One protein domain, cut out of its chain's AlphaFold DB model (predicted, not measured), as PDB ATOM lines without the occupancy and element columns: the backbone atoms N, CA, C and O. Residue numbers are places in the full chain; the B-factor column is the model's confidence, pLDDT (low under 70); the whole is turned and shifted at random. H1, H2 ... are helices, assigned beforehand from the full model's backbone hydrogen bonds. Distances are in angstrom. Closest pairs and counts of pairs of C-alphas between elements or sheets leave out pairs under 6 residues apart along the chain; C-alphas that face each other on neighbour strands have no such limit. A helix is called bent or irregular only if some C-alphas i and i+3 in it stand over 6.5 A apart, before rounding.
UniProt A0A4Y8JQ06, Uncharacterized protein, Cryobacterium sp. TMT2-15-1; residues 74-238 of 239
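This is residues 74 to 238 of the 239 residues of an uncharacterized protein of Cryobacterium sp. TMT2-15-1 (UniProt A0A4Y8JQ06). The chain is wound as a solenoid, a stack of helices in two rows along the longest axis, with H1 and H2 at one end and H9 and H10 at the other. One row holds H2, arm H4b of the bent helix H4, H6, H8 and H10, each running the same way as the one before; the second holds H1, H3, arm H4a, H5 and H7, and H9 crosses the end of H7's row. The printed part has 165 residues with ten named helices, H1 to H10 in order, and no named strand; the class is all helix. H4b, H5, H6, H7 and H8 form an up and down bundle, each running against the one before it. The whole is compact, with a radius of gyration of the C-alphas of 15.3 A and spans of 46 by 32 by 24 A.

H1, residues 74 to 80, and H2, residues 83 to 92, form a hairpin at 11 degrees; their closest C-alphas, of Leu 77 and Ala 86, are 5.7 A apart. H3, residues 94 to 106, is irregular, with C-alphas 95 and 98 7.3 A apart. H4, residues 109 to 131, was assigned as one helix by its hydrogen bonds but is bent, with C-alphas 118 and 121 9.2 A apart, into H4a, residues 109 to 118, and H4b, residues 121 to 131. H2 touches H4b, closest at C-alphas Ser 87 and Gly 122, 5.3 A. H5, residues 139 to 158, touches H3 with residues 141 to 148 alone, closest at C-alphas Trp 148 and Pro 105, 5.4 A. H6, residues 162 to 178, forms a hairpin with H5 at 20 degrees, closest at C-alphas Leu 156 and Ala 165, 5.5 A. H6 touches H4b at a shallow tilt of 3 degrees, the same way, closest at C-alphas Val 168 and Ser 124, 5.8 A. H7, residues 182 to 192, touches H5, closest at C-alphas Pro 184 and Ser 147, 5.0 A. H8, residues 197 to 209, touches H6, closest at C-alphas Ala 206 and Thr 170, 4.4 A. H9, residues 213 to 223, is about perpendicular to H7 at 89 degrees and touches it, closest at C-alphas Ala 220 and Leu 189, 6.9 A. H10, residues 231 to 237, touches H9, closest at C-alphas Leu 236 and Gln 217, 4.8 A. Every O i to N i+4 pair is within hydrogen-bond range in H1, H2, H4a, H4b and H6 to H10; H3 has 5 of 9 and H5 15 of 16.

H1 begins at C-alpha 74 (230.007, 196.038, 295.586), and H10 ends at C-alpha 237 (224.592, 210.738, 333.182). H5 is 29.1 A long, H6 23.5 A, H3 19.8 A and H8 18.6 A.

The C-alphas of Thr 76 and Gln 238 are farthest apart, 47.1 A. The printed part has no cut and no long link. Residues 225 to 229 have pLDDT under 70.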
ATOM      1  N   PHE A  74     229.414 195.544 294.332       86.38
ATOM      2  CA  PHE A  74     230.007 196.038 295.586       86.38
ATOM      3  C   PHE A  74     230.864 194.975 296.307       86.38
ATOM      4  O   PHE A  74     232.001 195.227 296.699       86.38
ATOM      5  N   LEU A  75     230.359 193.741 296.409       84.81
ATOM      6  CA  LEU A  75     231.078 192.636 297.049       84.81
ATOM      7  C   LEU A  75     232.405 192.291 296.359       84.81
ATOM      8  O   LEU A  75     233.370 191.968 297.041       84.81
ATOM      9  N   THR A  76     232.484 192.387 295.034       87.94
ATOM     10  CA  THR A  76     233.728 192.132 294.295       87.94
ATOM     11  C   THR A  76     234.780 193.193 294.607       87.94
ATOM     12  O   THR A  76     235.923 192.839 294.883       87.94
ATOM     13  N   LEU A  77     234.379 194.469 294.652       86.94
ATOM     14  CA  LEU A  77     235.275 195.584 294.983       86.94
ATOM     15  C   LEU A  77     235.851 195.432 296.396       86.94
ATOM     16  O   LEU A  77     237.059 195.541 296.601       86.94
ATOM     17  N   THR A  78     234.999 195.084 297.368       87.12
ATOM     18  CA  THR A  78     235.451 194.850 298.750       87.12
ATOM     19  C   THR A  78     236.371 193.631 298.882       87.12
ATOM     20  O   THR A  78     237.333 193.681 299.640       87.12
ATOM     21  N   GLN A  79     236.143 192.561 298.111       87.38
ATOM     22  CA  GLN A  79     237.026 191.385 298.080       87.38
ATOM     23  C   GLN A  79     238.399 191.676 297.464       87.38
ATOM     24  O   GLN A  79     239.384 191.041 297.838       87.38
ATOM     25  N   GLN A  80     238.465 192.610 296.515       87.69
ATOM     26  CA  GLN A  80     239.708 193.030 295.861       87.69
ATOM     27  C   GLN A  80     240.481 194.074 296.678       87.69
ATOM     28  O   GLN A  80     241.661 194.295 296.418       87.69
ATOM     29  N   GLY A  81     239.849 194.673 297.695       85.56
ATOM     30  CA  GLY A  81     240.432 195.760 298.481       85.56
ATOM     31  C   GLY A  81     240.411 197.111 297.758       85.56
ATOM     32  O   GLY A  81     241.126 198.029 298.160       85.56
ATOM     33  N   ASP A  82     239.586 197.249 296.714       86.25
ATOM     34  CA  ASP A  82     239.443 198.471 295.920       86.25
ATOM     35  C   ASP A  82     238.487 199.451 296.621       86.25
ATOM     36  O   ASP A  82     237.367 199.725 296.186       86.25
ATOM     37  N   TRP A  83     238.923 199.950 297.777       86.88
ATOM     38  CA  TRP A  83     238.090 200.708 298.711       86.88
ATOM     39  C   TRP A  83     237.625 202.074 298.189       86.88
ATOM     40  O   TRP A  83     236.508 202.491 298.493       86.88
ATOM     41  N   ALA A  84     238.440 202.751 297.375       80.44
ATOM     42  CA  ALA A  84     238.048 204.010 296.735       80.44
ATOM     43  C   ALA A  84     236.912 203.786 295.720       80.44
ATOM     44  O   ALA A  84     235.907 204.501 295.725       80.44
ATOM     45  N   GLU A  85     237.021 202.738 294.901       80.44
ATOM     46  CA  GLU A  85     235.959 202.306 293.995       80.44
ATOM     47  C   GLU A  85     234.721 201.814 294.750       80.44
ATOM     48  O   GLU A  85     233.608 202.074 294.298       80.44
ATOM     49  N   ALA A  86     234.875 201.151 295.901       87.56
ATOM     50  CA  ALA A  86     233.747 200.751 296.741       87.56
ATOM     51  C   ALA A  86     232.977 201.972 297.281       87.56
ATOM     52  O   ALA A  86     231.751 202.001 297.193       87.56
ATOM     53  N   SER A  87     233.675 203.007 297.764       87.75
ATOM     54  CA  SER A  87     233.056 204.289 298.138       87.75
ATOM     55  C   SER A  87     232.337 204.941 296.959       87.75
ATOM     56  O   SER A  87     231.181 205.339 297.085       87.75
ATOM     57  N   ALA A  88     232.986 205.003 295.793       81.81
ATOM     58  CA  ALA A  88     232.366 205.546 294.591       81.81
ATOM     59  C   ALA A  88     231.139 204.727 294.151       81.81
ATOM     60  O   ALA A  88     230.190 205.310 293.628       81.81
ATOM     61  N   TYR A  89     231.144 203.400 294.345       85.75
ATOM     62  CA  TYR A  89     230.018 202.512 294.025       85.75
ATOM     63  C   TYR A  89     228.780 202.913 294.800       85.75
ATOM     64  O   TYR A  89     227.729 203.101 294.198       85.75
ATOM     65  N   ILE A  90     228.935 203.093 296.108       89.62
ATOM     66  CA  ILE A  90     227.845 203.463 297.009       89.62
ATOM     67  C   ILE A  90     227.271 204.823 296.619       89.62
ATOM     68  O   ILE A  90     226.081 204.944 296.363       89.62
ATOM     69  N   LEU A  91     228.139 205.826 296.485       85.12
ATOM     70  CA  LEU A  91     227.727 207.181 296.114       85.12
ATOM     71  C   LEU A  91     227.116 207.225 294.704       85.12
ATOM     72  O   LEU A  91     226.246 208.037 294.421       85.12
ATOM     73  N   GLY A  92     227.591 206.358 293.809       80.88
ATOM     74  CA  GLY A  92     227.256 206.332 292.390       80.88
ATOM     75  C   GLY A  92     225.994 205.563 292.007       80.88
ATOM     76  O   GLY A  92     225.557 205.711 290.868       80.88
ATOM     77  N   GLN A  93     225.466 204.714 292.894       84.06
ATOM     78  CA  GLN A  93     224.345 203.806 292.615       84.06
ATOM     79  C   GLN A  93     223.353 203.791 293.790       84.06
ATOM     80  O   GLN A  93     223.272 202.794 294.513       84.06
ATOM     81  N   PRO A  94     222.589 204.879 294.008       83.81
ATOM     82  CA  PRO A  94     221.632 204.958 295.114       83.81
ATOM     83  C   PRO A  94     220.572 203.847 295.073       83.81
ATOM     84  O   PRO A  94     220.106 203.385 296.115       83.81
ATOM     85  N   GLU A  95     220.221 203.354 293.886       84.06
ATOM     86  CA  GLU A  95     219.337 202.203 293.691       84.06
ATOM     87  C   GLU A  95     219.883 200.897 294.299       84.06
ATOM     88  O   GLU A  95     219.107 200.004 294.646       84.06
ATOM     89  N   GLU A  96     221.200 200.799 294.492       88.94
ATOM     90  CA  GLU A  96     221.870 199.648 295.098       88.94
ATOM     91  C   GLU A  96     222.083 199.793 296.610       88.94
ATOM     92  O   GLU A  96     222.501 198.827 297.262       88.94
ATOM     93  N   ASN A  97     221.757 200.946 297.207       90.88
ATOM     94  CA  ASN A  97     222.001 201.224 298.627       90.88
ATOM     95  C   ASN A  97     221.431 200.129 299.535       90.88
ATOM     96  O   ASN A  97     222.124 199.633 300.422       90.88
ATOM     97  N   VAL A  98     220.210 199.658 299.268       89.44
ATOM     98  CA  VAL A  98     219.582 198.580 300.052       89.44
ATOM     99  C   VAL A  98     220.400 197.280 299.996       89.44
ATOM    100  O   VAL A  98     220.555 196.600 301.015       89.44
ATOM    101  N   HIS A  99     220.955 196.917 298.835       90.62
ATOM    102  CA  HIS A  99     221.813 195.734 298.708       90.62
ATOM    103  C   HIS A  99     223.145 195.922 299.439       90.62
ATOM    104  O   HIS A  99     223.598 195.005 300.131       90.62
ATOM    105  N   VAL A 100     223.740 197.112 299.332       93.12
ATOM    106  CA  VAL A 100     224.979 197.475 300.033       93.12
ATOM    107  C   VAL A 100     224.781 197.404 301.547       93.12
ATOM    108  O   VAL A 100     225.542 196.717 302.228       93.12
ATOM    109  N   ILE A 101     223.733 198.029 302.081       94.31
ATOM    110  CA  ILE A 101     223.398 198.027 303.513       94.31
ATOM    111  C   ILE A 101     223.267 196.603 304.061       94.31
ATOM    112  O   ILE A 101     223.748 196.312 305.152       94.31
ATOM    113  N   ARG A 102     222.685 195.679 303.290       92.31
ATOM    114  CA  ARG A 102     222.575 194.257 303.672       92.31
ATOM    115  C   ARG A 102     223.903 193.497 303.605       92.31
ATOM    116  O   ARG A 102     224.044 192.437 304.226       92.31
ATOM    117  N   ALA A 103     224.858 193.980 302.816       92.38
ATOM    118  CA  ALA A 103     226.173 193.375 302.646       92.38
ATOM    119  C   ALA A 103     227.184 193.869 303.693       92.38
ATOM    120  O   ALA A 103     227.957 193.063 304.210       92.38
ATOM    121  N   LEU A 104     227.154 195.160 304.036       94.31
ATOM    122  CA  LEU A 104     228.137 195.819 304.901       94.31
ATOM    123  C   LEU A 104     228.331 195.155 306.276       94.31
ATOM    124  O   LEU A 104     229.484 194.907 306.633       94.31
ATOM    125  N   PRO A 105     227.280 194.737 307.013       94.50
ATOM    126  CA  PRO A 105     227.447 194.037 308.287       94.50
ATOM    127  C   PRO A 105     228.322 192.776 308.215       94.50
ATOM    128  O   PRO A 105     228.921 192.389 309.222       94.50
ATOM    129  N   LYS A 106     228.432 192.152 307.032       91.81
ATOM    130  CA  LYS A 106     229.232 190.941 306.783       91.81
ATOM    131  C   LYS A 106     230.709 191.237 306.507       91.81
ATOM    132  O   LYS A 106     231.523 190.320 306.573       91.81
ATOM    133  N   VAL A 107     231.062 192.486 306.203       91.19
ATOM    134  CA  VAL A 107     232.452 192.919 305.995       91.19
ATOM    135  C   VAL A 107     233.211 192.797 307.319       91.19
ATOM    136  O   VAL A 107     232.666 193.120 308.382       91.19
ATOM    137  N   SER A 108     234.453 192.308 307.295       92.12
ATOM    138  CA  SER A 108     235.251 192.051 308.504       92.12
ATOM    139  C   SER A 108     235.788 193.344 309.141       92.12
ATOM    140  O   SER A 108     235.797 194.400 308.515       92.12
ATOM    141  N   GLN A 109     236.207 193.322 310.416       93.31
ATOM    142  CA  GLN A 109     236.745 194.542 311.050       93.31
ATOM    143  C   GLN A 109     238.077 194.959 310.421       93.31
ATOM    144  O   GLN A 109     238.344 196.152 310.319       93.31
ATOM    145  N   SER A 110     238.895 193.997 309.982       93.50
ATOM    146  CA  SER A 110     240.137 194.276 309.258       93.50
ATOM    147  C   SER A 110     239.876 195.013 307.950       93.50
ATOM    148  O   SER A 110     240.586 195.969 307.660       93.50
ATOM    149  N   ASP A 111     238.828 194.634 307.219       94.06
ATOM    150  CA  ASP A 111     238.458 195.285 305.960       94.06
ATOM    151  C   ASP A 111     237.940 196.707 306.188       94.06
ATOM    152  O   ASP A 111     238.347 197.632 305.496       94.06
ATOM    153  N   VAL A 112     237.112 196.918 307.221       95.38
ATOM    154  CA  VAL A 112     236.668 198.270 307.604       95.38
ATOM    155  C   VAL A 112     237.867 199.142 308.001       95.38
ATOM    156  O   VAL A 112     237.946 200.300 307.602       95.38
ATOM    157  N   ASN A 113     238.844 198.598 308.733       94.50
ATOM    158  CA  ASN A 113     240.070 199.332 309.059       94.50
ATOM    159  C   ASN A 113     240.902 199.649 307.800       94.50
ATOM    160  O   ASN A 113     241.435 200.752 307.688       94.50
ATOM    161  N   ALA A 114     241.006 198.705 306.858       91.62
ATOM    162  CA  ALA A 114     241.723 198.897 305.599       91.62
ATOM    163  C   ALA A 114     241.058 199.968 304.724       91.62
ATOM    164  O   ALA A 114     241.746 200.830 304.181       91.62
ATOM    165  N   TRP A 115     239.727 199.970 304.657       92.62
ATOM    166  CA  TRP A 115     238.967 200.998 303.958       92.62
ATOM    167  C   TRP A 115     239.164 202.372 304.603       92.62
ATOM    168  O   TRP A 115     239.506 203.320 303.902       92.62
ATOM    169  N   ALA A 116     239.060 202.484 305.931       91.75
ATOM    170  CA  ALA A 116     239.288 203.753 306.627       91.75
ATOM    171  C   ALA A 116     240.709 204.300 306.394       91.75
ATOM    172  O   ALA A 116     240.889 205.507 306.270       91.75
ATOM    173  N   ALA A 117     241.716 203.426 306.308       87.50
ATOM    174  CA  ALA A 117     243.090 203.824 306.010       87.50
ATOM    175  C   ALA A 117     243.294 204.249 304.544       87.50
ATOM    176  O   ALA A 117     244.112 205.126 304.275       87.50
ATOM    177  N   ALA A 118     242.576 203.631 303.602       84.19
ATOM    178  CA  ALA A 118     242.705 203.902 302.170       84.19
ATOM    179  C   ALA A 118     241.879 205.115 301.701       84.19
ATOM    180  O   ALA A 118     242.312 205.868 300.824       84.19
ATOM    181  N   ASP A 119     240.681 205.296 302.258       83.12
ATOM    182  CA  ASP A 119     239.738 206.341 301.858       83.12
ATOM    183  C   ASP A 119     238.778 206.722 302.999       83.12
ATOM    184  O   ASP A 119     237.567 206.525 302.905       83.12
ATOM    185  N   SER A 120     239.311 207.269 304.097       87.38
ATOM    186  CA  SER A 120     238.517 207.694 305.263       87.38
ATOM    187  C   SER A 120     237.369 208.626 304.889       87.38
ATOM    188  O   SER A 120     236.241 208.438 305.334       87.38
ATOM    189  N   GLY A 121     237.631 209.622 304.046       82.50
ATOM    190  CA  GLY A 121     236.594 210.562 303.662       82.50
ATOM    191  C   GLY A 121     235.590 209.968 302.674       82.50
ATOM    192  O   GLY A 121     234.407 210.269 302.785       82.50
ATOM    193  N   GLY A 122     236.011 209.150 301.701       84.06
ATOM    194  CA  GLY A 122     235.070 208.446 300.820       84.06
ATOM    195  C   GLY A 122     234.206 207.447 301.590       84.06
ATOM    196  O   GLY A 122     233.026 207.294 301.284       84.06
ATOM    197  N   MET A 123     234.760 206.796 302.618       91.38
ATOM    198  CA  MET A 123     233.996 205.992 303.573       91.38
ATOM    199  C   MET A 123     232.984 206.857 304.325       91.38
ATOM    200  O   MET A 123     231.824 206.468 304.405       91.38
ATOM    201  N   SER A 124     233.400 208.004 304.871       91.12
ATOM    202  CA  SER A 124     232.493 208.898 305.596       91.12
ATOM    203  C   SER A 124     231.317 209.332 304.734       91.12
ATOM    204  O   SER A 124     230.183 209.162 305.159       91.12
ATOM    205  N   ASP A 125     231.583 209.821 303.521       87.25
ATOM    206  CA  ASP A 125     230.529 210.285 302.616       87.25
ATOM    207  C   ASP A 125     229.590 209.125 302.229       87.25
ATOM    208  O   ASP A 125     228.375 209.273 302.283       87.25
ATOM    209  N   ALA A 126     230.138 207.942 301.918       91.69
ATOM    210  CA  ALA A 126     229.331 206.765 301.595       91.69
ATOM    211  C   ALA A 126     228.449 206.316 302.771       91.69
ATOM    212  O   ALA A 126     227.292 205.963 302.576       91.69
ATOM    213  N   VAL A 127     228.976 206.312 303.999       95.38
ATOM    214  CA  VAL A 127     228.206 205.903 305.182       95.38
ATOM    215  C   VAL A 127     227.131 206.930 305.529       95.38
ATOM    216  O   VAL A 127     226.028 206.516 305.877       95.38
ATOM    217  N   SER A 128     227.414 208.228 305.399       92.00
ATOM    218  CA  SER A 128     226.417 209.292 305.573       92.00
ATOM    219  C   SER A 128     225.248 209.133 304.595       92.00
ATOM    220  O   SER A 128     224.107 209.063 305.045       92.00
ATOM    221  N   ASP A 129     225.514 208.940 303.297       90.25
ATOM    222  CA  ASP A 129     224.458 208.722 302.291       90.25
ATOM    223  C   ASP A 129     223.624 207.457 302.599       90.25
ATOM    224  O   ASP A 129     222.404 207.444 302.445       90.25
ATOM    225  N   LEU A 130     224.251 206.381 303.093       95.38
ATOM    226  CA  LEU A 130     223.526 205.162 303.481       95.38
ATOM    227  C   LEU A 130     222.700 205.325 304.766       95.38
ATOM    228  O   LEU A 130     221.686 204.641 304.927       95.38
ATOM    229  N   LEU A 131     223.116 206.194 305.691       95.56
ATOM    230  CA  LEU A 131     222.363 206.488 306.914       95.56
ATOM    231  C   LEU A 131     221.031 207.188 306.604       95.56
ATOM    232  O   LEU A 131     220.043 206.917 307.288       95.56
ATOM    233  N   GLU A 132     220.957 207.983 305.531       92.25
ATOM    234  CA  GLU A 132     219.706 208.612 305.073       92.25
ATOM    235  C   GLU A 132     218.630 207.592 304.658       92.25
ATOM    236  O   GLU A 132     217.430 207.867 304.746       92.25
ATOM    237  N   GLU A 133     219.033 206.386 304.251       92.62
ATOM    238  CA  GLU A 133     218.106 205.320 303.863       92.62
ATOM    239  C   GLU A 133     217.524 204.560 305.067       92.62
ATOM    240  O   GLU A 133     216.511 203.865 304.934       92.62
ATOM    241  N   VAL A 134     218.133 204.680 306.255       92.88
ATOM    242  CA  VAL A 134     217.788 203.880 307.446       92.88
ATOM    243  C   VAL A 134     216.317 203.981 307.840       92.88
ATOM    244  O   VAL A 134     215.721 202.927 308.067       92.88
ATOM    245  N   PRO A 135     215.671 205.164 307.866       90.38
ATOM    246  CA  PRO A 135     214.263 205.272 308.255       90.38
ATOM    247  C   PRO A 135     213.291 204.457 307.384       90.38
ATOM    248  O   PRO A 135     212.160 204.210 307.800       90.38
ATOM    249  N   ARG A 136     213.705 204.034 306.180       89.00
ATOM    250  CA  ARG A 136     212.878 203.266 305.231       89.00
ATOM    251  C   ARG A 136     213.045 201.747 305.361       89.00
ATOM    252  O   ARG A 136     212.369 200.999 304.655       89.00
ATOM    253  N   MET A 137     213.951 201.282 306.217       89.12
ATOM    254  CA  MET A 137     214.314 199.867 306.329       89.12
ATOM    255  C   MET A 137     213.416 199.083 307.290       89.12
ATOM    256  O   MET A 137     212.630 199.646 308.050       89.12
ATOM    257  N   SER A 138     213.560 197.754 307.305       90.06
ATOM    258  CA  SER A 138     212.992 196.944 308.386       90.06
ATOM    259  C   SER A 138     213.820 197.059 309.671       90.06
ATOM    260  O   SER A 138     215.029 197.277 309.635       90.06
ATOM    261  N   TYR A 139     213.183 196.834 310.823       87.19
ATOM    262  CA  TYR A 139     213.820 196.953 312.141       87.19
ATOM    263  C   TYR A 139     215.120 196.136 312.276       87.19
ATOM    264  O   TYR A 139     216.114 196.627 312.801       87.19
ATOM    265  N   ASN A 140     215.135 194.904 311.755       87.88
ATOM    266  CA  ASN A 140     216.308 194.025 311.822       87.88
ATOM    267  C   ASN A 140     217.464 194.517 310.936       87.88
ATOM    268  O   ASN A 140     218.631 194.334 311.280       87.88
ATOM    269  N   GLU A 141     217.151 195.121 309.786       90.88
ATOM    270  CA  GLU A 141     218.159 195.712 308.901       90.88
ATOM    271  C   GLU A 141     218.760 196.968 309.533       90.88
ATOM    272  O   GLU A 141     219.982 197.108 309.529       90.88
ATOM    273  N   MET A 142     217.921 197.819 310.146       93.00
ATOM    274  CA  MET A 142     218.379 198.999 310.888       93.00
ATOM    275  C   MET A 142     219.352 198.607 312.001       93.00
ATOM    276  O   MET A 142     220.453 199.145 312.057       93.00
ATOM    277  N   ASP A 143     218.985 197.652 312.862       91.88
ATOM    278  CA  ASP A 143     219.833 197.231 313.984       91.88
ATOM    279  C   ASP A 143     221.203 196.720 313.510       91.88
ATOM    280  O   ASP A 143     222.252 197.172 313.982       91.88
ATOM    281  N   SER A 144     221.204 195.828 312.514       93.12
ATOM    282  CA  SER A 144     222.437 195.250 311.976       93.12
ATOM    283  C   SER A 144     223.335 196.304 311.324       93.12
ATOM    284  O   SER A 144     224.550 196.295 311.548       93.12
ATOM    285  N   PHE A 145     222.751 197.223 310.551       96.06
ATOM    286  CA  PHE A 145     223.491 198.270 309.857       96.06
ATOM    287  C   PHE A 145     224.007 199.353 310.810       96.06
ATOM    288  O   PHE A 145     225.197 199.655 310.790       96.06
ATOM    289  N   LEU A 146     223.169 199.878 311.707       96.00
ATOM    290  CA  LEU A 146     223.577 200.898 312.680       96.00
ATOM    291  C   LEU A 146     224.655 200.364 313.634       96.00
ATOM    292  O   LEU A 146     225.636 201.055 313.914       96.00
ATOM    293  N   SER A 147     224.541 199.104 314.069       93.75
ATOM    294  CA  SER A 147     225.594 198.438 314.848       93.75
ATOM    295  C   SER A 147     226.894 198.280 314.047       93.75
ATOM    296  O   SER A 147     227.989 198.413 314.601       93.75
ATOM    297  N   TRP A 148     226.802 198.038 312.734       95.81
ATOM    298  CA  TRP A 148     227.967 198.052 311.850       95.81
ATOM    299  C   TRP A 148     228.565 199.460 311.689       95.81
ATOM    300  O   TRP A 148     229.787 199.588 311.720       95.81
ATOM    301  N   CYS A 149     227.773 200.533 311.639       97.06
ATOM    302  CA  CYS A 149     228.296 201.904 311.587       97.06
ATOM    303  C   CYS A 149     229.152 202.264 312.819       97.06
ATOM    304  O   CYS A 149     230.131 203.001 312.704       97.06
ATOM    305  N   VAL A 150     228.902 201.665 313.991       95.50
ATOM    306  CA  VAL A 150     229.805 201.810 315.156       95.50
ATOM    307  C   VAL A 150     231.202 201.234 314.870       95.50
ATOM    308  O   VAL A 150     232.211 201.742 315.366       95.50
ATOM    309  N   ARG A 151     231.301 200.190 314.038       95.75
ATOM    310  CA  ARG A 151     232.582 199.609 313.599       95.75
ATOM    311  C   ARG A 151     233.349 200.545 312.668       95.75
ATOM    312  O   ARG A 151     234.578 200.574 312.746       95.75
ATOM    313  N   VAL A 152     232.636 201.316 311.845       96.94
ATOM    314  CA  VAL A 152     233.206 202.402 311.032       96.94
ATOM    315  C   VAL A 152     233.774 203.495 311.931       96.94
ATOM    316  O   VAL A 152     234.941 203.852 311.780       96.94
ATOM    317  N   LEU A 153     233.013 203.962 312.927       96.56
ATOM    318  CA  LEU A 153     233.507 204.969 313.873       96.56
ATOM    319  C   LEU A 153     234.770 204.508 314.604       96.56
ATOM    320  O   LEU A 153     235.741 205.257 314.697       96.56
ATOM    321  N   ARG A 154     234.799 203.248 315.057       95.12
ATOM    322  CA  ARG A 154     235.998 202.633 315.648       95.12
ATOM    323  C   ARG A 154     237.190 202.674 314.696       95.12
ATOM    324  O   ARG A 154     238.283 203.033 315.124       95.12
ATOM    325  N   ALA A 155     236.993 202.317 313.428       95.94
ATOM    326  CA  ALA A 155     238.056 202.324 312.427       95.94
ATOM    327  C   ALA A 155     238.598 203.740 312.173       95.94
ATOM    328  O   ALA A 155     239.813 203.938 312.202       95.94
ATOM    329  N   LEU A 156     237.714 204.729 312.009       95.19
ATOM    330  CA  LEU A 156     238.092 206.130 311.800       95.19
ATOM    331  C   LEU A 156     238.841 206.704 313.010       95.19
ATOM    332  O   LEU A 156     239.902 207.307 312.849       95.19
ATOM    333  N   VAL A 157     238.347 206.462 314.229       94.38
ATOM    334  CA  VAL A 157     239.014 206.897 315.469       94.38
ATOM    335  C   VAL A 157     240.390 206.242 315.617       94.38
ATOM    336  O   VAL A 157     241.362 206.940 315.901       94.38
ATOM    337  N   ASN A 158     240.507 204.934 315.364       92.19
ATOM    338  CA  ASN A 158     241.789 204.222 315.428       92.19
ATOM    339  C   ASN A 158     242.795 204.721 314.376       92.19
ATOM    340  O   ASN A 158     244.000 204.695 314.616       92.19
ATOM    341  N   ALA A 159     242.308 205.200 313.230       89.44
ATOM    342  CA  ALA A 159     243.114 205.829 312.186       89.44
ATOM    343  C   ALA A 159     243.406 207.327 312.450       89.44
ATOM    344  O   ALA A 159     243.965 208.005 311.587       89.44
ATOM    345  N   ASN A 160     243.041 207.855 313.629       91.00
ATOM    346  CA  ASN A 160     243.134 209.274 314.006       91.00
ATOM    347  C   ASN A 160     242.369 210.231 313.066       91.00
ATOM    348  O   ASN A 160     242.673 211.422 312.999       91.00
ATOM    349  N   GLN A 161     241.355 209.726 312.362       90.19
ATOM    350  CA  GLN A 161     240.510 210.477 311.430       90.19
ATOM    351  C   GLN A 161     239.336 211.121 312.184       90.19
ATOM    352  O   GLN A 161     238.173 210.800 311.945       90.19
ATOM    353  N   PHE A 162     239.635 211.987 313.158       91.75
ATOM    354  CA  PHE A 162     238.627 212.495 314.102       91.75
ATOM    355  C   PHE A 162     237.533 213.341 313.444       91.75
ATOM    356  O   PHE A 162     236.391 213.263 313.877       91.75
ATOM    357  N   GLU A 163     237.847 214.102 312.396       87.81
ATOM    358  CA  GLU A 163     236.850 214.919 311.687       87.81
ATOM    359  C   GLU A 163     235.875 214.051 310.877       87.81
ATOM    360  O   GLU A 163     234.661 214.219 310.968       87.81
ATOM    361  N   SER A 164     236.399 213.062 310.148       90.06
ATOM    362  CA  SER A 164     235.600 212.021 309.491       90.06
ATOM    363  C   SER A 164     234.741 211.246 310.488       90.06
ATOM    364  O   SER A 164     233.571 210.977 310.217       90.06
ATOM    365  N   ALA A 165     235.307 210.897 311.650       95.00
ATOM    366  CA  ALA A 165     234.577 210.214 312.711       95.00
ATOM    367  C   ALA A 165     233.454 211.093 313.280       95.00
ATOM    368  O   ALA A 165     232.351 210.597 313.460       95.00
ATOM    369  N   GLU A 166     233.709 212.377 313.538       94.94
ATOM    370  CA  GLU A 166     232.715 213.333 314.049       94.94
ATOM    371  C   GLU A 166     231.544 213.515 313.077       94.94
ATOM    372  O   GLU A 166     230.390 213.481 313.507       94.94
ATOM    373  N   ARG A 167     231.816 213.621 311.769       92.94
ATOM    374  CA  ARG A 167     230.767 213.697 310.738       92.94
ATOM    375  C   ARG A 167     229.876 212.457 310.754       92.94
ATOM    376  O   ARG A 167     228.676 212.574 310.972       92.94
ATOM    377  N   VAL A 168     230.474 211.272 310.610       96.19
ATOM    378  CA  VAL A 168     229.720 210.006 310.595       96.19
ATOM    379  C   VAL A 168     228.986 209.787 311.918       96.19
ATOM    380  O   VAL A 168     227.876 209.265 311.930       96.19
ATOM    381  N   ALA A 169     229.584 210.186 313.042       97.50
ATOM    382  CA  ALA A 169     228.963 210.066 314.354       97.50
ATOM    383  C   ALA A 169     227.742 210.976 314.482       97.50
ATOM    384  O   ALA A 169     226.741 210.547 315.043       97.50
ATOM    385  N   THR A 170     227.798 212.191 313.930       97.31
ATOM    386  CA  THR A 170     226.661 213.122 313.922       97.31
ATOM    387  C   THR A 170     225.467 212.481 313.215       97.31
ATOM    388  O   THR A 170     224.390 212.365 313.806       97.31
ATOM    389  N   ASP A 171     225.679 211.950 312.011       96.56
ATOM    390  CA  ASP A 171     224.614 211.299 311.242       96.56
ATOM    391  C   ASP A 171     224.124 210.016 311.930       96.56
ATOM    392  O   ASP A 171     222.917 209.779 312.039       96.56
ATOM    393  N   LEU A 172     225.041 209.196 312.460       97.38
ATOM    394  CA  LEU A 172     224.704 207.939 313.130       97.38
ATOM    395  C   LEU A 172     223.893 208.173 314.406       97.38
ATOM    396  O   LEU A 172     222.912 207.465 314.648       97.38
ATOM    397  N   PHE A 173     224.312 209.120 315.245       97.25
ATOM    398  CA  PHE A 173     223.656 209.403 316.519       97.25
ATOM    399  C   PHE A 173     222.276 210.013 316.290       97.25
ATOM    400  O   PHE A 173     221.309 209.540 316.892       97.25
ATOM    401  N   GLY A 174     222.172 210.973 315.365       96.25
ATOM    402  CA  GLY A 174     220.895 211.560 314.961       96.25
ATOM    403  C   GLY A 174     219.942 210.511 314.393       96.25
ATOM    404  O   GLY A 174     218.805 210.399 314.848       96.25
ATOM    405  N   THR A 175     220.426 209.660 313.483       96.06
ATOM    406  CA  THR A 175     219.626 208.571 312.900       96.06
ATOM    407  C   THR A 175     219.174 207.579 313.969       96.06
ATOM    408  O   THR A 175     217.989 207.268 314.049       96.06
ATOM    409  N   THR A 176     220.084 207.114 314.831       95.69
ATOM    410  CA  THR A 176     219.771 206.137 315.893       95.69
ATOM    411  C   THR A 176     218.710 206.663 316.857       95.69
ATOM    412  O   THR A 176     217.807 205.911 317.229       95.69
ATOM    413  N   ALA A 177     218.809 207.939 317.243       94.81
ATOM    414  CA  ALA A 177     217.809 208.600 318.074       94.81
ATOM    415  C   ALA A 177     216.477 208.771 317.326       94.81
ATOM    416  O   ALA A 177     215.427 208.465 317.876       94.81
ATOM    417  N   GLY A 178     216.514 209.191 316.057       93.25
ATOM    418  CA  GLY A 178     215.319 209.428 315.245       93.25
ATOM    419  C   GLY A 178     214.499 208.174 314.926       93.25
ATOM    420  O   GLY A 178     213.289 208.279 314.735       93.25
ATOM    421  N   VAL A 179     215.127 206.992 314.887       92.12
ATOM    422  CA  VAL A 179     214.432 205.704 314.682       92.12
ATOM    423  C   VAL A 179     214.215 204.898 315.974       92.12
ATOM    424  O   VAL A 179     213.794 203.743 315.901       92.12
ATOM    425  N   ASP A 180     214.510 205.472 317.149       88.25
ATOM    426  CA  ASP A 180     214.335 204.850 318.475       88.25
ATOM    427  C   ASP A 180     214.957 203.435 318.607       88.25
ATOM    428  O   ASP A 180     214.410 202.519 319.233       88.25
ATOM    429  N   GLN A 181     216.136 203.226 318.011       83.44
ATOM    430  CA  GLN A 181     216.807 201.920 317.997       83.44
ATOM    431  C   GLN A 181     217.658 201.697 319.260       83.44
ATOM    432  O   GLN A 181     218.774 202.201 319.394       83.44
ATOM    433  N   PHE A 182     217.156 200.883 320.197       84.75
ATOM    434  CA  PHE A 182     217.796 200.672 321.506       84.75
ATOM    435  C   PHE A 182     219.080 199.827 321.475       84.75
ATOM    436  O   PHE A 182     220.010 200.101 322.237       84.75
ATOM    437  N   ALA A 183     219.152 198.791 320.633       87.06
ATOM    438  CA  ALA A 183     220.330 197.922 320.563       87.06
ATOM    439  C   ALA A 183     221.570 198.640 319.981       87.06
ATOM    440  O   ALA A 183     222.631 198.593 320.620       87.06
ATOM    441  N   PRO A 184     221.456 199.411 318.880       88.31
ATOM    442  CA  PRO A 184     222.532 200.280 318.407       88.31
ATOM    443  C   PRO A 184     222.879 201.377 319.414       88.31
ATOM    444  O   PRO A 184     224.060 201.600 319.674       88.31
ATOM    445  N   ALA A 185     221.885 201.996 320.065       91.62
ATOM    446  CA  ALA A 185     222.131 203.001 321.100       91.62
ATOM    447  C   ALA A 185     222.975 202.449 322.262       91.62
ATOM    448  O   ALA A 185     223.911 203.105 322.726       91.62
ATOM    449  N   ARG A 186     222.698 201.215 322.705       90.00
ATOM    450  CA  ARG A 186     223.518 200.534 323.715       90.00
ATOM    451  C   ARG A 186     224.940 200.293 323.211       90.00
ATOM    452  O   ARG A 186     225.888 200.598 323.928       90.00
ATOM    453  N   THR A 187     225.085 199.798 321.983       91.38
ATOM    454  CA  THR A 187     226.393 199.531 321.359       91.38
ATOM    455  C   THR A 187     227.241 200.802 321.239       91.38
ATOM    456  O   THR A 187     228.447 200.771 321.495       91.38
ATOM    457  N   ILE A 188     226.612 201.931 320.899       93.50
ATOM    458  CA  ILE A 188     227.243 203.255 320.873       93.50
ATOM    459  C   ILE A 188     227.717 203.637 322.277       93.50
ATOM    460  O   ILE A 188     228.895 203.931 322.454       93.50
ATOM    461  N   LEU A 189     226.845 203.581 323.289       91.94
ATOM    462  CA  LEU A 189     227.205 203.975 324.656       91.94
ATOM    463  C   LEU A 189     228.322 203.108 325.253       91.94
ATOM    464  O   LEU A 189     229.242 203.638 325.873       91.94
ATOM    465  N   GLU A 190     228.277 201.789 325.044       90.12
ATOM    466  CA  GLU A 190     229.342 200.867 325.465       90.12
ATOM    467  C   GLU A 190     230.686 201.218 324.817       90.12
ATOM    468  O   GLU A 190     231.734 201.116 325.456       90.12
ATOM    469  N   TRP A 191     230.669 201.661 323.560       91.56
ATOM    470  CA  TRP A 191     231.875 202.114 322.879       91.56
ATOM    471  C   TRP A 191     232.373 203.471 323.400       91.56
ATOM    472  O   TRP A 191     233.563 203.600 323.685       91.56
ATOM    473  N   LEU A 192     231.481 204.453 323.580       91.88
ATOM    474  CA  LEU A 192     231.817 205.774 324.129       91.88
ATOM    475  C   LEU A 192     232.442 205.674 325.532       91.88
ATOM    476  O   LEU A 192     233.356 206.435 325.859       91.88
ATOM    477  N   ALA A 193     232.018 204.689 326.328       89.06
ATOM    478  CA  ALA A 193     232.582 204.398 327.647       89.06
ATOM    479  C   ALA A 193     234.063 203.987 327.631       89.06
ATOM    480  O   ALA A 193     234.700 203.983 328.680       89.06
ATOM    481  N   GLY A 194     234.621 203.646 326.466       88.38
ATOM    482  CA  GLY A 194     236.044 203.347 326.297       88.38
ATOM    483  C   GLY A 194     236.876 204.494 325.711       88.38
ATOM    484  O   GLY A 194     238.091 204.342 325.584       88.38
ATOM    485  N   LEU A 195     236.265 205.618 325.320       90.31
ATOM    486  CA  LEU A 195     236.960 206.711 324.631       90.31
ATOM    487  C   LEU A 195     237.551 207.742 325.595       90.31
ATOM    488  O   LEU A 195     236.966 208.080 326.616       90.31
ATOM    489  N   SER A 196     238.702 208.305 325.232       88.38
ATOM    490  CA  SER A 196     239.347 209.388 325.981       88.38
ATOM    491  C   SER A 196     240.004 210.407 325.045       88.38
ATOM    492  O   SER A 196     240.169 210.157 323.846       88.38
ATOM    493  N   GLY A 197     240.345 211.581 325.585       90.31
ATOM    494  CA  GLY A 197     241.012 212.658 324.851       90.31
ATOM    495  C   GLY A 197     240.227 213.138 323.627       90.31
ATOM    496  O   GLY A 197     239.000 213.218 323.652       90.31
ATOM    497  N   ARG A 198     240.939 213.404 322.522       92.31
ATOM    498  CA  ARG A 198     240.372 213.981 321.287       92.31
ATOM    499  C   ARG A 198     239.211 213.178 320.695       92.31
ATOM    500  O   ARG A 198     238.296 213.768 320.132       92.31
ATOM    501  N   ALA A 199     239.239 211.849 320.820       92.81
ATOM    502  CA  ALA A 199     238.148 211.001 320.349       92.81
ATOM    503  C   ALA A 199     236.865 211.246 321.156       92.81
ATOM    504  O   ALA A 199     235.790 211.365 320.579       92.81
ATOM    505  N   SER A 200     236.989 211.374 322.481       93.31
ATOM    506  CA  SER A 200     235.864 211.682 323.368       93.31
ATOM    507  C   SER A 200     235.268 213.057 323.059       93.31
ATOM    508  O   SER A 200     234.055 213.178 322.929       93.31
ATOM    509  N   GLU A 201     236.112 214.076 322.889       94.44
ATOM    510  CA  GLU A 201     235.675 215.440 322.551       94.44
ATOM    511  C   GLU A 201     234.949 215.500 321.198       94.44
ATOM    512  O   GLU A 201     233.954 216.206 321.059       94.44
ATOM    513  N   ALA A 202     235.432 214.754 320.199       94.38
ATOM    514  CA  ALA A 202     234.792 214.672 318.887       94.38
ATOM    515  C   ALA A 202     233.407 214.014 318.961       94.38
ATOM    516  O   ALA A 202     232.453 214.518 318.373       94.38
ATOM    517  N   MET A 203     233.270 212.917 319.713       96.62
ATOM    518  CA  MET A 203     231.972 212.251 319.869       96.62
ATOM    519  C   MET A 203     230.983 213.087 320.689       96.62
ATOM    520  O   MET A 203     229.787 213.065 320.413       96.62
ATOM    521  N   GLU A 204     231.467 213.853 321.665       95.56
ATOM    522  CA  GLU A 204     230.639 214.803 322.411       95.56
ATOM    523  C   GLU A 204     230.076 215.905 321.512       95.56
ATOM    524  O   GLU A 204     228.873 216.165 321.541       95.56
ATOM    525  N   ARG A 205     230.917 216.506 320.658       96.25
ATOM    526  CA  ARG A 205     230.441 217.467 319.655       96.25
ATOM    527  C   ARG A 205     229.404 216.840 318.731       96.25
ATOM    528  O   ARG A 205     228.349 217.432 318.552       96.25
ATOM    529  N   ALA A 206     229.647 215.623 318.243       96.75
ATOM    530  CA  ALA A 206     228.693 214.909 317.398       96.75
ATOM    531  C   ALA A 206     227.328 214.685 318.080       96.75
ATOM    532  O   ALA A 206     226.288 214.857 317.444       96.75
ATOM    533  N   LEU A 207     227.297 214.348 319.377       96.25
ATOM    534  CA  LEU A 207     226.047 214.201 320.143       96.25
ATOM    535  C   LEU A 207     225.257 215.514 320.233       96.25
ATOM    536  O   LEU A 207     224.031 215.503 320.125       96.25
ATOM    537  N   HIS A 208     225.949 216.642 320.406       96.12
ATOM    538  CA  HIS A 208     225.312 217.959 320.416       96.12
ATOM    539  C   HIS A 208     224.861 218.401 319.021       96.12
ATOM    540  O   HIS A 208     223.728 218.845 318.865       96.12
ATOM    541  N   SER A 209     225.713 218.250 318.008       95.50
ATOM    542  CA  SER A 209     225.419 218.635 316.622       95.50
ATOM    543  C   SER A 209     224.271 217.839 316.008       95.50
ATOM    544  O   SER A 209     223.573 218.356 315.145       95.50
ATOM    545  N   SER A 210     224.067 216.603 316.459       95.44
ATOM    546  CA  SER A 210     222.955 215.747 316.029       95.44
ATOM    547  C   SER A 210     221.678 215.928 316.849       95.44
ATOM    548  O   SER A 210     220.720 215.190 316.630       95.44
ATOM    549  N   GLU A 211     221.675 216.839 317.831       95.06
ATOM    550  CA  GLU A 211     220.565 217.056 318.775       95.06
ATOM    551  C   GLU A 211     220.118 215.770 319.505       95.06
ATOM    552  O   GLU A 211     219.002 215.662 320.011       95.06
ATOM    553  N   SER A 212     221.006 214.776 319.601       95.38
ATOM    554  CA  SER A 212     220.698 213.444 320.138       95.38
ATOM    555  C   SER A 212     221.103 213.270 321.605       95.38
ATOM    556  O   SER A 212     220.862 212.213 322.199       95.38
ATOM    557  N   TRP A 213     221.693 214.306 322.213       94.44
ATOM    558  CA  TRP A 213     222.190 214.287 323.590       94.44
ATOM    559  C   TRP A 213     221.165 213.736 324.589       94.44
ATOM    560  O   TRP A 213     221.475 212.806 325.333       94.44
ATOM    561  N   ASP A 214     219.932 214.243 324.570       93.38
ATOM    562  CA  ASP A 214     218.891 213.858 325.531       93.38
ATOM    563  C   ASP A 214     218.488 212.387 325.398       93.38
ATOM    564  O   ASP A 214     218.280 211.693 326.400       93.38
ATOM    565  N   PHE A 215     218.418 211.884 324.163       94.00
ATOM    566  CA  PHE A 215     218.142 210.477 323.894       94.00
ATOM    567  C   PHE A 215     219.244 209.585 324.483       94.00
ATOM    568  O   PHE A 215     218.960 208.624 325.212       94.00
ATOM    569  N   PHE A 216     220.512 209.915 324.227       93.00
ATOM    570  CA  PHE A 216     221.642 209.145 324.748       93.00
ATOM    571  C   PHE A 216     221.816 209.299 326.261       93.00
ATOM    572  O   PHE A 216     222.136 208.311 326.923       93.00
ATOM    573  N   GLN A 217     221.511 210.462 326.837       92.44
ATOM    574  CA  GLN A 217     221.483 210.687 328.285       92.44
ATOM    575  C   GLN A 217     220.450 209.777 328.970       92.44
ATOM    576  O   GLN A 217     220.759 209.098 329.956       92.44
ATOM    577  N   GLN A 218     219.224 209.709 328.443       90.25
ATOM    578  CA  GLN A 218     218.180 208.833 328.989       90.25
ATOM    579  C   GLN A 218     218.589 207.355 328.933       90.25
ATOM    580  O   GLN A 218     218.414 206.621 329.913       90.25
ATOM    581  N   ASN A 219     219.172 206.921 327.813       89.56
ATOM    582  CA  ASN A 219     219.671 205.557 327.653       89.56
ATOM    583  C   ASN A 219     220.871 205.269 328.573       89.56
ATOM    584  O   ASN A 219     220.920 204.209 329.203       89.56
ATOM    585  N   ALA A 220     221.798 206.216 328.734       86.75
ATOM    586  CA  ALA A 220     222.953 206.080 329.619       86.75
ATOM    587  C   ALA A 220     222.528 205.891 331.082       86.75
ATOM    588  O   ALA A 220     223.024 204.986 331.756       86.75
ATOM    589  N   ARG A 221     221.544 206.666 331.560       86.00
ATOM    590  CA  ARG A 221     220.997 206.532 332.924       86.00
ATOM    591  C   ARG A 221     220.342 205.173 333.182       86.00
ATOM    592  O   ARG A 221     220.395 204.674 334.306       86.00
ATOM    593  N   ARG A 222     219.722 204.569 332.164       82.88
ATOM    594  CA  ARG A 222     219.106 203.236 332.274       82.88
ATOM    595  C   ARG A 222     220.153 202.121 332.307       82.88
ATOM    596  O   ARG A 222     219.988 201.170 333.072       82.88
ATOM    597  N   ASN A 223     221.214 202.259 331.509       74.94
ATOM    598  CA  ASN A 223     222.160 201.181 331.219       74.94
ATOM    599  C   ASN A 223     223.426 201.191 332.097       74.94
ATOM    600  O   ASN A 223     223.988 200.126 332.343       74.94
ATOM    601  N   PHE A 224     223.853 202.342 332.631       70.69
ATOM    602  CA  PHE A 224     225.078 202.463 333.434       70.69
ATOM    603  C   PHE A 224     224.755 202.899 334.869       70.69
ATOM    604  O   PHE A 224     224.407 204.051 335.132       70.69
ATOM    605  N   ARG A 225     224.871 201.960 335.823       60.75
ATOM    606  CA  ARG A 225     224.567 202.199 337.250       60.75
ATOM    607  C   ARG A 225     225.798 202.507 338.114       60.75
ATOM    608  O   ARG A 225     225.650 203.209 339.109       60.75
ATOM    609  N   SER A 226     227.001 202.071 337.734       55.16
ATOM    610  CA  SER A 226     228.243 202.379 338.463       55.16
ATOM    611  C   SER A 226     229.509 202.109 337.631       55.16
ATOM    612  O   SER A 226     229.629 201.033 337.052       55.16
ATOM    613  N   SER A 227     230.458 203.058 337.661       52.34
ATOM    614  CA  SER A 227     231.921 202.889 337.511       52.34
ATOM    615  C   SER A 227     232.555 202.497 336.163       52.34
ATOM    616  O   SER A 227     233.585 201.828 336.160       52.34
ATOM    617  N   THR A 228     232.047 202.956 335.027       57.72
ATOM    618  CA  THR A 228     232.846 202.984 333.782       57.72
ATOM    619  C   THR A 228     232.812 204.394 333.234       57.72
ATOM    620  O   THR A 228     232.064 204.696 332.312       57.72
ATOM    621  N   ASP A 229     233.548 205.282 333.897       60.69
ATOM    622  CA  ASP A 229     233.405 206.715 333.686       60.69
ATOM    623  C   ASP A 229     234.634 207.247 332.945       60.69
ATOM    624  O   ASP A 229     235.570 207.793 333.530       60.69
ATOM    625  N   THR A 230     234.614 207.109 331.619       73.75
ATOM    626  CA  THR A 230     235.217 208.165 330.807       73.75
ATOM    627  C   THR A 230     234.434 209.451 331.059       73.75
ATOM    628  O   THR A 230     233.240 209.425 331.375       73.75
ATOM    629  N   GLU A 231     235.109 210.595 330.961       82.56
ATOM    630  CA  GLU A 231     234.536 211.905 331.298       82.56
ATOM    631  C   GLU A 231     233.211 212.175 330.558       82.56
ATOM    632  O   GLU A 231     232.265 212.711 331.135       82.56
ATOM    633  N   LEU A 232     233.104 211.700 329.313       86.75
ATOM    634  CA  LEU A 232     231.897 211.793 328.495       86.75
ATOM    635  C   LEU A 232     230.711 210.997 329.059       86.75
ATOM    636  O   LEU A 232     229.602 211.524 329.121       86.75
ATOM    637  N   ILE A 233     230.911 209.752 329.509       86.38
ATOM    638  CA  ILE A 233     229.821 208.964 330.114       86.38
ATOM    639  C   ILE A 233     229.369 209.587 331.434       86.38
ATOM    640  O   ILE A 233     228.169 209.615 331.720       86.38
ATOM    641  N   ALA A 234     230.302 210.139 332.215       83.62
ATOM    642  CA  ALA A 234     229.955 210.874 333.423       83.62
ATOM    643  C   ALA A 234     229.056 212.082 333.102       83.62
ATOM    644  O   ALA A 234     228.021 212.245 333.751       83.62
ATOM    645  N   ARG A 235     229.388 212.872 332.067       86.31
ATOM    646  CA  ARG A 235     228.553 213.995 331.598       86.31
ATOM    647  C   ARG A 235     227.187 213.545 331.082       86.31
ATOM    648  O   ARG A 235     226.175 214.095 331.504       86.31
ATOM    649  N   LEU A 236     227.131 212.497 330.259       85.06
ATOM    650  CA  LEU A 236     225.871 211.943 329.742       85.06
ATOM    651  C   LEU A 236     224.936 211.430 330.842       85.06
ATOM    652  O   LEU A 236     223.745 211.277 330.604       85.06
ATOM    653  N   ARG A 237     225.433 211.150 332.049       82.38
ATOM    654  CA  ARG A 237     224.592 210.738 333.182       82.38
ATOM    655  C   ARG A 237     224.070 211.920 334.002       82.38
ATOM    656  O   ARG A 237     223.020 211.773 334.636       82.38
ATOM    657  N   GLN A 238     224.772 213.054 333.998       77.12
ATOM    658  CA  GLN A 238     224.417 214.255 334.767       77.12
ATOM    659  C   GLN A 238     223.133 214.906 334.231       77.12
ATOM    660  O   GLN A 238     222.720 214.610 333.113       77.12
TER     661      GLN A 238